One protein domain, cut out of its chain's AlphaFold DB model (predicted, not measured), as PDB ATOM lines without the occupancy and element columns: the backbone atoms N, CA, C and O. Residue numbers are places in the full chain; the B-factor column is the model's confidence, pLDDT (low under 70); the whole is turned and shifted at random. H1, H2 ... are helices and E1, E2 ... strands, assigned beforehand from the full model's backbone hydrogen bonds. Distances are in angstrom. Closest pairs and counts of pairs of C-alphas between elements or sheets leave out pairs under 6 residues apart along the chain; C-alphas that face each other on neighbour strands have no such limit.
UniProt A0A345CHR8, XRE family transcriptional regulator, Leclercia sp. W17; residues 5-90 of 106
ATOM      1  N   ILE A   5      -6.441  12.036 -18.634       95.00
ATOM      2  CA  ILE A   5      -5.480  12.014 -17.534       95.00
ATOM      3  C   ILE A   5      -4.076  12.317 -18.050       95.00
ATOM      4  O   ILE A   5      -3.786  12.165 -19.243       95.00
ATOM      5  N   THR A   6      -3.177  12.698 -17.145       96.44
ATOM      6  CA  THR A   6      -1.747  12.806 -17.449       96.44
ATOM      7  C   THR A   6      -1.217  11.461 -17.936       96.44
ATOM      8  O   THR A   6      -1.462  10.415 -17.334       96.44
ATOM      9  N   CYS A   7      -0.481  11.478 -19.046       94.00
ATOM     10  CA  CYS A   7       0.154  10.281 -19.568       94.00
ATOM     11  C   CYS A   7       1.220   9.796 -18.581       94.00
ATOM     12  O   CYS A   7       2.264  10.429 -18.438       94.00
ATOM     13  N   THR A   8       0.971   8.652 -17.949       91.25
ATOM     14  CA  THR A   8       1.880   8.039 -16.970       91.25
ATOM     15  C   THR A   8       3.200   7.581 -17.582       91.25
ATOM     16  O   THR A   8       4.195   7.470 -16.879       91.25
ATOM     17  N   ASP A   9       3.235   7.370 -18.899       91.75
ATOM     18  CA  ASP A   9       4.428   6.898 -19.596       91.75
ATOM     19  C   ASP A   9       5.495   7.994 -19.730       91.75
ATOM     20  O   ASP A   9       6.673   7.731 -19.532       91.75
ATOM     21  N   CYS A  10       5.090   9.233 -20.028       94.94
ATOM     22  CA  CYS A  10       5.995  10.389 -20.167       94.94
ATOM     23  C   CYS A  10       5.827  11.435 -19.058       94.94
ATOM     24  O   CYS A  10       6.324  12.548 -19.198       94.94
ATOM     25  N   ALA A  11       5.066  11.120 -18.005       95.38
ATOM     26  CA  ALA A  11       4.691  12.050 -16.936       95.38
ATOM     27  C   ALA A  11       4.147  13.408 -17.443       95.38
ATOM     28  O   ALA A  11       4.345  14.443 -16.818       95.38
ATOM     29  N   GLY A  12       3.470  13.416 -18.595       96.62
ATOM     30  CA  GLY A  12       2.939  14.635 -19.210       96.62
ATOM     31  C   GLY A  12       3.881  15.392 -20.148       96.62
ATOM     32  O   GLY A  12       3.410  16.274 -20.856       96.62
ATOM     33  N   ALA A  13       5.160  15.020 -20.242       97.25
ATOM     34  CA  ALA A  13       6.147  15.740 -21.053       97.25
ATOM     35  C   ALA A  13       5.919  15.634 -22.573       97.25
ATOM     36  O   ALA A  13       6.482  16.407 -23.340       97.25
ATOM     37  N   GLY A  14       5.152  14.641 -23.035       97.19
ATOM     38  CA  GLY A  14       4.944  14.379 -24.465       97.19
ATOM     39  C   GLY A  14       6.143  13.725 -25.164       97.19
ATOM     40  O   GLY A  14       5.993  13.158 -26.244       97.19
ATOM     41  N   CYS A  15       7.313  13.696 -24.534       97.38
ATOM     42  CA  CYS A  15       8.516  13.054 -25.045       97.38
ATOM     43  C   CYS A  15       9.206  12.197 -23.973       97.38
ATOM     44  O   CYS A  15       8.869  12.245 -22.789       97.38
ATOM     45  N   LYS A  16      10.156  11.374 -24.413       95.00
ATOM     46  CA  LYS A  16      11.067  10.600 -23.569       95.00
ATOM     47  C   LYS A  16      12.480  10.748 -24.089       95.00
ATOM     48  O   LYS A  16      12.670  10.869 -25.294       95.00
ATOM     49  N   SER A  17      13.467  10.661 -23.208       94.94
ATOM     50  CA  SER A  17      14.842  10.478 -23.664       94.94
ATOM     51  C   SER A  17      15.066   9.010 -24.012       94.94
ATOM     52  O   SER A  17      14.712   8.128 -23.229       94.94
ATOM     53  N   ALA A  18      15.614   8.742 -25.193       94.06
ATOM     54  CA  ALA A  18      15.895   7.392 -25.655       94.06
ATOM     55  C   ALA A  18      17.184   7.342 -26.476       94.06
ATOM     56  O   ALA A  18      17.570   8.309 -27.138       94.06
ATOM     57  N   PHE A  19      17.818   6.172 -26.467       95.56
ATOM     58  CA  PHE A  19      18.843   5.830 -27.440       95.56
ATOM     59  C   PHE A  19      18.173   5.335 -28.727       95.56
ATOM     60  O   PHE A  19      17.412   4.368 -28.718       95.56
ATOM     61  N   ILE A  20      18.437   6.021 -29.832       94.38
ATOM     62  CA  ILE A  20      17.859   5.766 -31.146       94.38
ATOM     63  C   ILE A  20      18.873   4.958 -31.949       94.38
ATOM     64  O   ILE A  20      19.950   5.454 -32.286       94.38
ATOM     65  N   ASN A  21      18.516   3.712 -32.259       94.44
ATOM     66  CA  ASN A  21      19.310   2.846 -33.120       94.44
ATOM     67  C   ASN A  21      19.238   3.353 -34.575       94.44
ATOM     68  O   ASN A  21      18.151   3.476 -35.140       94.44
ATOM     69  N   GLY A  22      20.398   3.668 -35.158       93.50
ATOM     70  CA  GLY A  22      20.533   4.207 -36.515       93.50
ATOM     71  C   GLY A  22      20.738   3.154 -37.610       93.50
ATOM     72  O   GLY A  22      21.026   3.512 -38.752       93.50
ATOM     73  N   GLY A  23      20.624   1.864 -37.284       93.94
ATOM     74  CA  GLY A  23      20.894   0.740 -38.179       93.94
ATOM     75  C   GLY A  23      22.306   0.183 -38.002       93.94
ATOM     76  O   GLY A  23      22.838   0.152 -36.902       93.94
ATOM     77  N   ARG A  24      22.934  -0.292 -39.082       95.50
ATOM     78  CA  ARG A  24      24.296  -0.867 -39.017       95.50
ATOM     79  C   ARG A  24      25.396   0.181 -38.832       95.50
ATOM     80  O   ARG A  24      26.492  -0.153 -38.402       95.50
ATOM     81  N   ASP A  25      25.110   1.430 -39.181       96.00
ATOM     82  CA  ASP A  25      26.059   2.536 -39.105       96.00
ATOM     83  C   ASP A  25      26.028   3.170 -37.708       96.00
ATOM     84  O   ASP A  25      25.057   3.834 -37.326       96.00
ATOM     85  N   LEU A  26      27.100   2.958 -36.939       92.88
ATOM     86  CA  LEU A  26      27.233   3.455 -35.568       92.88
ATOM     87  C   LEU A  26      27.117   4.982 -35.476       92.88
ATOM     88  O   LEU A  26      26.544   5.480 -34.513       92.88
ATOM     89  N   SER A  27      27.553   5.724 -36.498       94.56
ATOM     90  CA  SER A  27      27.487   7.195 -36.504       94.56
ATOM     91  C   SER A  27      26.057   7.744 -36.548       94.56
ATOM     92  O   SER A  27      25.806   8.878 -36.146       94.56
ATOM     93  N   LYS A  28      25.094   6.930 -36.999       95.00
ATOM     94  CA  LYS A  28      23.671   7.295 -37.068       95.00
ATOM     95  C   LYS A  28      22.923   7.053 -35.761       95.00
ATOM     96  O   LYS A  28      21.749   7.419 -35.648       95.00
ATOM     97  N   HIS A  29      23.575   6.417 -34.792       95.31
ATOM     98  CA  HIS A  29      23.009   6.220 -33.470       95.31
ATOM     99  C   HIS A  29      23.083   7.528 -32.700       95.31
ATOM    100  O   HIS A  29      24.066   8.262 -32.782       95.31
ATOM    101  N   ARG A  30      22.039   7.836 -31.940       95.56
ATOM    102  CA  ARG A  30      22.000   9.072 -31.156       95.56
ATOM    103  C   ARG A  30      21.175   8.894 -29.903       95.56
ATOM    104  O   ARG A  30      20.213   8.133 -29.895       95.56
ATOM    105  N   TYR A  31      21.519   9.640 -28.868       96.19
ATOM    106  CA  TYR A  31      20.662   9.815 -27.706       96.19
ATOM    107  C   TYR A  31      19.896  11.128 -27.847       96.19
ATOM    108  O   TYR A  31      20.480  12.147 -28.213       96.19
ATOM    109  N   GLY A  32      18.593  11.121 -27.587       95.19
ATOM    110  CA  GLY A  32      17.799  12.340 -27.677       95.19
ATOM    111  C   GLY A  32      16.336  12.149 -27.315       95.19
ATOM    112  O   GLY A  32      15.896  11.052 -26.962       95.19
ATOM    113  N   ALA A  33      15.584  13.243 -27.408       95.81
ATOM    114  CA  ALA A  33      14.150  13.227 -27.181       95.81
ATOM    115  C   ALA A  33      13.428  12.514 -28.336       95.81
ATOM    116  O   ALA A  33      13.629  12.831 -29.508       95.81
ATOM    117  N   VAL A  34      12.557  11.574 -27.989       95.94
ATOM    118  CA  VAL A  34      11.614  10.922 -28.897       95.94
ATOM    119  C   VAL A  34      10.192  11.217 -28.453       95.94
ATOM    120  O   VAL A  34       9.908  11.294 -27.255       95.94
ATOM    121  N   THR A  35       9.284  11.368 -29.413       97.06
ATOM    122  CA  THR A  35       7.854  11.512 -29.133       97.06
ATOM    123  C   THR A  35       7.365  10.315 -28.325       97.06
ATOM    124  O   THR A  35       7.660   9.163 -28.644       97.06
ATOM    125  N   CYS A  36       6.615  10.577 -27.258       94.75
ATOM    126  CA  CYS A  36       6.029   9.521 -26.451       94.75
ATOM    127  C   CYS A  36       5.010   8.747 -27.290       94.75
ATOM    128  O   CYS A  36       3.961   9.284 -27.642       94.75
ATOM    129  N   PHE A  37       5.293   7.476 -27.564       91.50
ATOM    130  CA  PHE A  37       4.420   6.610 -28.360       91.50
ATOM    131  C   PHE A  37       3.021   6.440 -27.758       91.50
ATOM    132  O   PHE A  37       2.066   6.232 -28.493       91.50
ATOM    133  N   ARG A  38       2.874   6.542 -26.429       91.56
ATOM    134  CA  ARG A  38       1.575   6.357 -25.766       91.56
ATOM    135  C   ARG A  38       0.618   7.527 -25.972       91.56
ATOM    136  O   ARG A  38      -0.568   7.304 -26.182       91.56
ATOM    137  N   CYS A  39       1.104   8.755 -25.812       93.88
ATOM    138  CA  CYS A  39       0.273   9.957 -25.923       93.88
ATOM    139  C   CYS A  39       0.476  10.709 -27.237       93.88
ATOM    140  O   CYS A  39      -0.144  11.751 -27.427       93.88
ATOM    141  N   GLU A  40       1.356  10.220 -28.114       94.50
ATOM    142  CA  GLU A  40       1.677  10.832 -29.407       94.50
ATOM    143  C   GLU A  40       2.098  12.305 -29.269       94.50
ATOM    144  O   GLU A  40       1.707  13.158 -30.061       94.50
ATOM    145  N   GLY A  41       2.841  12.640 -28.209       96.69
ATOM    146  CA  GLY A  41       3.266  14.019 -27.940       96.69
ATOM    147  C   GLY A  41       2.284  14.869 -27.131       96.69
ATOM    148  O   GLY A  41       2.663  15.928 -26.649       96.69
ATOM    149  N   LYS A  42       1.049  14.408 -26.902       96.69
ATOM    150  CA  LYS A  42      -0.018  15.222 -26.281       96.69
ATOM    151  C   LYS A  42       0.130  15.410 -24.768       96.69
ATOM    152  O   LYS A  42      -0.609  16.186 -24.171       96.69
ATOM    153  N   GLY A  43       0.978  14.615 -24.111       96.69
ATOM    154  CA  GLY A  43       1.128  14.604 -22.648       96.69
ATOM    155  C   GLY A  43      -0.078  14.039 -21.876       96.69
ATOM    156  O   GLY A  43       0.012  13.788 -20.677       96.69
ATOM    157  N   LYS A  44      -1.199  13.760 -22.546       96.44
ATOM    158  CA  LYS A  44      -2.433  13.239 -21.945       96.44
ATOM    159  C   LYS A  44      -2.947  12.019 -22.697       96.44
ATOM    160  O   LYS A  44      -2.683  11.861 -23.886       96.44
ATOM    161  N   VAL A  45      -3.687  11.162 -21.999       94.06
ATOM    162  CA  VAL A  45      -4.376   9.996 -22.571       94.06
ATOM    163  C   VAL A  45      -5.789   9.879 -22.007       94.06
ATOM    164  O   VAL A  45      -6.039  10.357 -20.901       94.06
ATOM    165  N   PRO A  46      -6.719   9.222 -22.716       93.44
ATOM    166  CA  PRO A  46      -8.008   8.854 -22.142       93.44
ATOM    167  C   PRO A  46      -7.840   8.024 -20.861       93.44
ATOM    168  O   PRO A  46      -7.037   7.093 -20.841       93.44
ATOM    169  N   ALA A  47      -8.635   8.288 -19.819       91.31
ATOM    170  CA  ALA A  47      -8.581   7.555 -18.545       91.31
ATOM    171  C   ALA A  47      -8.729   6.029 -18.724       91.31
ATOM    172  O   ALA A  47      -8.100   5.228 -18.033       91.31
ATOM    173  N   GLN A  48      -9.511   5.610 -19.723       90.31
ATOM    174  CA  GLN A  48      -9.677   4.208 -20.123       90.31
ATOM    175  C   GLN A  48      -8.372   3.502 -20.535       90.31
ATOM    176  O   GLN A  48      -8.298   2.281 -20.414       90.31
ATOM    177  N   ALA A  49      -7.336   4.238 -20.952       89.75
ATOM    178  CA  ALA A  49      -6.038   3.667 -21.300       89.75
ATOM    179  C   ALA A  49      -5.330   3.018 -20.095       89.75
ATOM    180  O   ALA A  49      -4.533   2.101 -20.285       89.75
ATOM    181  N   LEU A  50      -5.642   3.434 -18.856       88.50
ATOM    182  CA  LEU A  50      -5.148   2.752 -17.650       88.50
ATOM    183  C   LEU A  50      -5.704   1.332 -17.549       88.50
ATOM    184  O   LEU A  50      -4.954   0.391 -17.311       88.50
ATOM    185  N   ARG A  51      -7.006   1.171 -17.813       89.75
ATOM    186  CA  ARG A  51      -7.663  -0.143 -17.784       89.75
ATOM    187  C   ARG A  51      -7.113  -1.067 -18.863       89.75
ATOM    188  O   ARG A  51      -6.936  -2.256 -18.625       89.75
ATOM    189  N   TRP A  52      -6.822  -0.529 -20.047       91.75
ATOM    190  CA  TRP A  52      -6.196  -1.304 -21.119       91.75
ATOM    191  C   TRP A  52      -4.788  -1.757 -20.738       91.75
ATOM    192  O   TRP A  52      -4.438  -2.901 -21.004       91.75
ATOM    193  N   ALA A  53      -4.001  -0.896 -20.085       89.88
ATOM    194  CA  ALA A  53      -2.664  -1.245 -19.611       89.88
ATOM    195  C   ALA A  53      -2.698  -2.366 -18.567       89.88
ATOM    196  O   ALA A  53      -1.983  -3.353 -18.717       89.88
ATOM    197  N   GLU A  54      -3.560  -2.249 -17.557       91.44
ATOM    198  CA  GLU A  54      -3.727  -3.272 -16.522       91.44
ATOM    199  C   GLU A  54      -4.161  -4.613 -17.125       91.44
ATOM    200  O   GLU A  54      -3.521  -5.646 -16.913       91.44
ATOM    201  N   TYR A  55      -5.204  -4.593 -17.959       91.62
ATOM    202  CA  TYR A  55      -5.706  -5.805 -18.592       91.62
ATOM    203  C   TYR A  55      -4.687  -6.428 -19.554       91.62
ATOM    204  O   TYR A  55      -4.499  -7.646 -19.558       91.62
ATOM    205  N   GLY A  56      -3.968  -5.603 -20.316       94.50
ATOM    206  CA  GLY A  56      -2.893  -6.040 -21.197       94.50
ATOM    207  C   GLY A  56      -1.792  -6.798 -20.451       94.50
ATOM    208  O   GLY A  56      -1.381  -7.873 -20.899       94.50
ATOM    209  N   GLN A  57      -1.378  -6.323 -19.268       95.00
ATOM    210  CA  GLN A  57      -0.391  -7.033 -18.442       95.00
ATOM    211  C   GLN A  57      -0.909  -8.385 -17.943       95.00
ATOM    212  O   GLN A  57      -0.152  -9.362 -17.912       95.00
ATOM    213  N   ILE A  58      -2.198  -8.480 -17.601       95.31
ATOM    214  CA  ILE A  58      -2.823  -9.753 -17.217       95.31
ATOM    215  C   ILE A  58      -2.789 -10.736 -18.394       95.31
ATOM    216  O   ILE A  58      -2.384 -11.889 -18.212       95.31
ATOM    217  N   LEU A  59      -3.166 -10.295 -19.598       94.44
ATOM    218  CA  LEU A  59      -3.142 -11.125 -20.809       94.44
ATOM    219  C   LEU A  59      -1.725 -11.611 -21.134       94.44
ATOM    220  O   LEU A  59      -1.512 -12.816 -21.285       94.44
ATOM    221  N   LYS A  60      -0.743 -10.703 -21.121       96.69
ATOM    222  CA  LYS A  60       0.674 -11.033 -21.322       96.69
ATOM    223  C   LYS A  60       1.168 -12.066 -20.309       96.69
ATOM    224  O   LYS A  60       1.844 -13.030 -20.670       96.69
ATOM    225  N   SER A  61       0.805 -11.895 -19.039       96.56
ATOM    226  CA  SER A  61       1.182 -12.816 -17.960       96.56
ATOM    227  C   SER A  61       0.536 -14.193 -18.116       96.56
ATOM    228  O   SER A  61       1.135 -15.209 -17.772       96.56
ATOM    229  N   ARG A  62      -0.697 -14.269 -18.627       95.25
ATOM    230  CA  ARG A  62      -1.348 -15.550 -18.944       95.25
ATOM    231  C   ARG A  62      -0.661 -16.242 -20.119       95.25
ATOM    232  O   ARG A  62      -0.299 -17.406 -19.986       95.25
ATOM    233  N   ARG A  63      -0.411 -15.518 -21.215       96.38
ATOM    234  CA  ARG A  63       0.271 -16.052 -22.405       96.38
ATOM    235  C   ARG A  63       1.651 -16.615 -22.063       96.38
ATOM    236  O   ARG A  63       1.963 -17.743 -22.426       96.38
ATOM    237  N   THR A  64       2.457 -15.840 -21.338       97.19
ATOM    238  CA  THR A  64       3.820 -16.238 -20.950       97.19
ATOM    239  C   THR A  64       3.837 -17.429 -19.993       97.19
ATOM    240  O   THR A  64       4.617 -18.348 -20.211       97.19
ATOM    241  N   ARG A  65       2.944 -17.478 -18.991       96.94
ATOM    242  CA  ARG A  65       2.808 -18.651 -18.103       96.94
ATOM    243  C   ARG A  65       2.366 -19.915 -18.832       96.94
ATOM    244  O   ARG A  65       2.766 -21.002 -18.441       96.94
ATOM    245  N   ALA A  66       1.579 -19.773 -19.892       94.75
ATOM    246  CA  ALA A  66       1.193 -20.881 -20.759       94.75
ATOM    247  C   ALA A  66       2.294 -21.285 -21.765       94.75
ATOM    248  O   ALA A  66       2.052 -22.131 -22.619       94.75
ATOM    249  N   GLY A  67       3.491 -20.685 -21.702       96.62
ATOM    250  CA  GLY A  67       4.624 -21.024 -22.569       96.62
ATOM    251  C   GLY A  67       4.539 -20.458 -23.990       96.62
ATOM    252  O   GLY A  67       5.391 -20.759 -24.823       96.62
ATOM    253  N   PHE A  68       3.549 -19.612 -24.288       96.50
ATOM    254  CA  PHE A  68       3.385 -19.049 -25.625       96.50
ATOM    255  C   PHE A  68       4.300 -17.842 -25.845       96.50
ATOM    256  O   PHE A  68       4.277 -16.853 -25.101       96.50
ATOM    257  N   THR A  69       5.043 -17.867 -26.953       98.00
ATOM    258  CA  THR A  69       5.691 -16.665 -27.495       98.00
ATOM    259  C   THR A  69       4.636 -15.668 -27.980       98.00
ATOM    260  O   THR A  69       3.463 -16.010 -28.145       98.00
ATOM    261  N   LEU A  70       5.033 -14.414 -28.217       97.75
ATOM    262  CA  LEU A  70       4.124 -13.425 -28.803       97.75
ATOM    263  C   LEU A  70       3.613 -13.889 -30.179       97.75
ATOM    264  O   LEU A  70       2.431 -13.748 -30.462       97.75
ATOM    265  N   MET A  71       4.493 -14.481 -30.993       98.00
ATOM    266  CA  MET A  71       4.156 -14.997 -32.324       98.00
ATOM    267  C   MET A  71       3.122 -16.121 -32.239       98.00
ATOM    268  O   MET A  71       2.064 -16.016 -32.851       98.00
ATOM    269  N   ALA A  72       3.389 -17.141 -31.417       97.56
ATOM    270  CA  ALA A  72       2.493 -18.284 -31.254       97.56
ATOM    271  C   ALA A  72       1.138 -17.874 -30.653       97.56
ATOM    272  O   ALA A  72       0.093 -18.364 -31.068       97.56
ATOM    273  N   GLY A  73       1.135 -16.935 -29.699       95.88
ATOM    274  CA  GLY A  73      -0.104 -16.389 -29.145       95.88
ATOM    275  C   GLY A  73      -0.912 -15.591 -30.172       95.88
ATOM    276  O   GLY A  73      -2.132 -15.717 -30.221       95.88
ATOM    277  N   ALA A  74      -0.245 -14.790 -31.007       96.00
ATOM    278  CA  ALA A  74      -0.904 -14.012 -32.051       96.00
ATOM    279  C   ALA A  74      -1.520 -14.921 -33.126       96.00
ATOM    280  O   ALA A  74      -2.674 -14.724 -33.504       96.00
ATOM    281  N   GLU A  75      -0.789 -15.958 -33.538       96.06
ATOM    282  CA  GLU A  75      -1.272 -16.995 -34.451       96.06
ATOM    283  C   GLU A  75      -2.507 -17.715 -33.893       96.06
ATOM    284  O   GLU A  75      -3.544 -17.754 -34.556       96.06
ATOM    285  N   ALA A  76      -2.445 -18.194 -32.645       92.62
ATOM    286  CA  ALA A  76      -3.565 -18.872 -31.988       92.62
ATOM    287  C   ALA A  76      -4.827 -17.994 -31.904       92.62
ATOM    288  O   ALA A  76      -5.949 -18.487 -32.015       92.62
ATOM    289  N   LEU A  77      -4.646 -16.681 -31.741       91.25
ATOM    290  CA  LEU A  77      -5.725 -15.696 -31.673       91.25
ATOM    291  C   LEU A  77      -6.107 -15.103 -33.040       91.25
ATOM    292  O   LEU A  77      -6.941 -14.198 -33.091       91.25
ATOM    293  N   LYS A  78      -5.513 -15.589 -34.140       94.00
ATOM    294  CA  LYS A  78      -5.735 -15.099 -35.511       94.00
ATOM    295  C   LYS A  78      -5.563 -13.579 -35.637       94.00
ATOM    296  O   LYS A  78      -6.338 -12.904 -36.313       94.00
ATOM    297  N   MET A  79      -4.544 -13.034 -34.979       94.69
ATOM    298  CA  MET A  79      -4.177 -11.619 -35.040       94.69
ATOM    299  C   MET A  79      -2.701 -11.450 -35.388       94.69
ATOM    300  O   MET A  79      -1.911 -12.388 -35.320       94.69
ATOM    301  N   THR A  80      -2.301 -10.235 -35.756       96.94
ATOM    302  CA  THR A  80      -0.881  -9.958 -35.988       96.94
ATOM    303  C   THR A  80      -0.130  -9.850 -34.652       96.94
ATOM    304  O   THR A  80      -0.706  -9.406 -33.653       96.94
ATOM    305  N   PRO A  81       1.176 -10.173 -34.613       97.56
ATOM    306  CA  PRO A  81       2.000  -9.956 -33.422       97.56
ATOM    307  C   PRO A  81       1.985  -8.498 -32.950       97.56
ATOM    308  O   PRO A  81       1.974  -8.232 -31.750       97.56
ATOM    309  N   ALA A  82       1.926  -7.552 -33.893       96.38
ATOM    310  CA  ALA A  82       1.809  -6.128 -33.599       96.38
ATOM    311  C   ALA A  82       0.486  -5.795 -32.890       96.38
ATOM    312  O   ALA A  82       0.500  -5.067 -31.898       96.38
ATOM    313  N   ALA A  83      -0.637  -6.364 -33.341       95.62
ATOM    314  CA  ALA A  83      -1.937  -6.172 -32.704       95.62
ATOM    315  C   ALA A  83      -1.970  -6.769 -31.289       95.62
ATOM    316  O   ALA A  83      -2.367  -6.082 -30.347       95.62
ATOM    317  N   LEU A  84      -1.481  -8.003 -31.112       96.50
ATOM    318  CA  LEU A  84      -1.399  -8.617 -29.784       96.50
ATOM    319  C   LEU A  84      -0.498  -7.801 -28.849       96.50
ATOM    320  O   LEU A  84      -0.875  -7.529 -27.713       96.50
ATOM    321  N   SER A  85       0.659  -7.349 -29.337       96.69
ATOM    322  CA  SER A  85       1.562  -6.493 -28.566       96.69
ATOM    323  C   SER A  85       0.901  -5.170 -28.181       96.69
ATOM    324  O   SER A  85       1.049  -4.725 -27.047       96.69
ATOM    325  N   ALA A  86       0.162  -4.530 -29.090       94.50
ATOM    326  CA  ALA A  86      -0.538  -3.283 -28.793       94.50
ATOM    327  C   ALA A  86      -1.574  -3.465 -27.672       94.50
ATOM    328  O   ALA A  86      -1.646  -2.633 -26.766       94.50
ATOM    329  N   ILE A  87      -2.304  -4.583 -27.681       95.06
ATOM    330  CA  ILE A  87      -3.257  -4.951 -26.626       95.06
ATOM    331  C   ILE A  87      -2.534  -5.230 -25.305       95.06
ATOM    332  O   ILE A  87      -2.890  -4.667 -24.275       95.06
ATOM    333  N   GLU A  88      -1.497  -6.069 -25.319       95.94
ATOM    334  CA  GLU A  88      -0.754  -6.459 -24.112       95.94
ATOM    335  C   GLU A  88      -0.025  -5.289 -23.446       95.94
ATOM    336  O   GLU A  88       0.146  -5.264 -22.228       95.94
ATOM    337  N   GLN A  89       0.386  -4.295 -24.229       93.38
ATOM    338  CA  GLN A  89       0.975  -3.058 -23.720       93.38
ATOM    339  C   GLN A  89      -0.090  -2.003 -23.364       93.38
ATOM    340  O   GLN A  89       0.234  -0.953 -22.802       93.38
ATOM    341  N   GLY A  90      -1.367  -2.265 -23.661       91.50
ATOM    342  CA  GLY A  90      -2.491  -1.376 -23.373       91.50
ATOM    343  C   GLY A  90      -2.559  -0.126 -24.245       91.50
ATOM    344  O   GLY A  90      -3.119   0.881 -23.812       91.50
TER     345      GLY A  90
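AT A GLANCE: This is residues 5 to 90 of the 106 residues of the protein "XRE family transcriptional regulator" of Leclercia sp. W17 (UniProt A0A345CHR8). The model looks like a flat arch with two separate legs: the two-stranded hairpin of E1 and E2 makes one, and the small cluster of H1, H2 and H3 makes the other, with short E3 and unnamed loops bridging them. In the helical leg, H3 packs on H1 and H2. The printed part has 86 residues with three named strands followed by three named helices, in the order E1, E2, E3, H1, H2, H3; the sheet, E1 - E2, is antiparallel and the class is mixed. The whole is loose, with a radius of gyration of the C-alphas of 15.8 A and spans of 39 by 38 by 20 A.

IN THESE COORDINATES: Find C-alpha 15 at (8.516, 13.054, -25.045); from there E1, residues 15 to 20, runs 13.3 A. E2, residues 30 to 35, returns over 14.5 A. E3 is residues 44 to 46, 7.1 A long. At C-alpha 48, (-9.677, 4.208, -20.123), begins H1, residues 48 to 65, 26.1 A long. H2 is residues 70 to 76, 9.9 A, and H3 is residues 81 to 88, 10.3 A, ending at C-alpha 88, (-0.754, -6.459, -24.112).

HOW THE PARTS SIT: Look first at the hairpin E1 and E2, where N 18 and O 32 are 2.9 A apart and N 34 and O 16 are 2.8 A apart, within hydrogen-bond range. E3 pairs with no named strand, but its residues 44 to 45 pair antiparallel with residues 5 to 6. E3 and H1 meet only through their link. H1 touches H3 with residues 52 to 60 alone, at a steep tilt of 64 degrees, opposite ways; their closest C-alphas, of Gly 56 and Glu 88, are 3.6 A apart. H2 touches H3 about perpendicular, at 81 degrees, the closest C-alphas being those of Ala 74 and Pro 81, 5.2 A. H1 and H2 are close but not clearly touching, with C-alphas of Arg 63 and Gly 73 closest at 6.8 A. E1 and E2 are apart from H1, H2 and H3. In H1, H2 and H3 every O i to N i+4 pair is within hydrogen-bond range.

THE WHOLE: The two C-alphas farthest apart, those of Ser 27 and Ala 66, are 41.6 A apart. The printed part has no cut and no long link. No printed residue is under 70 in pLDDT.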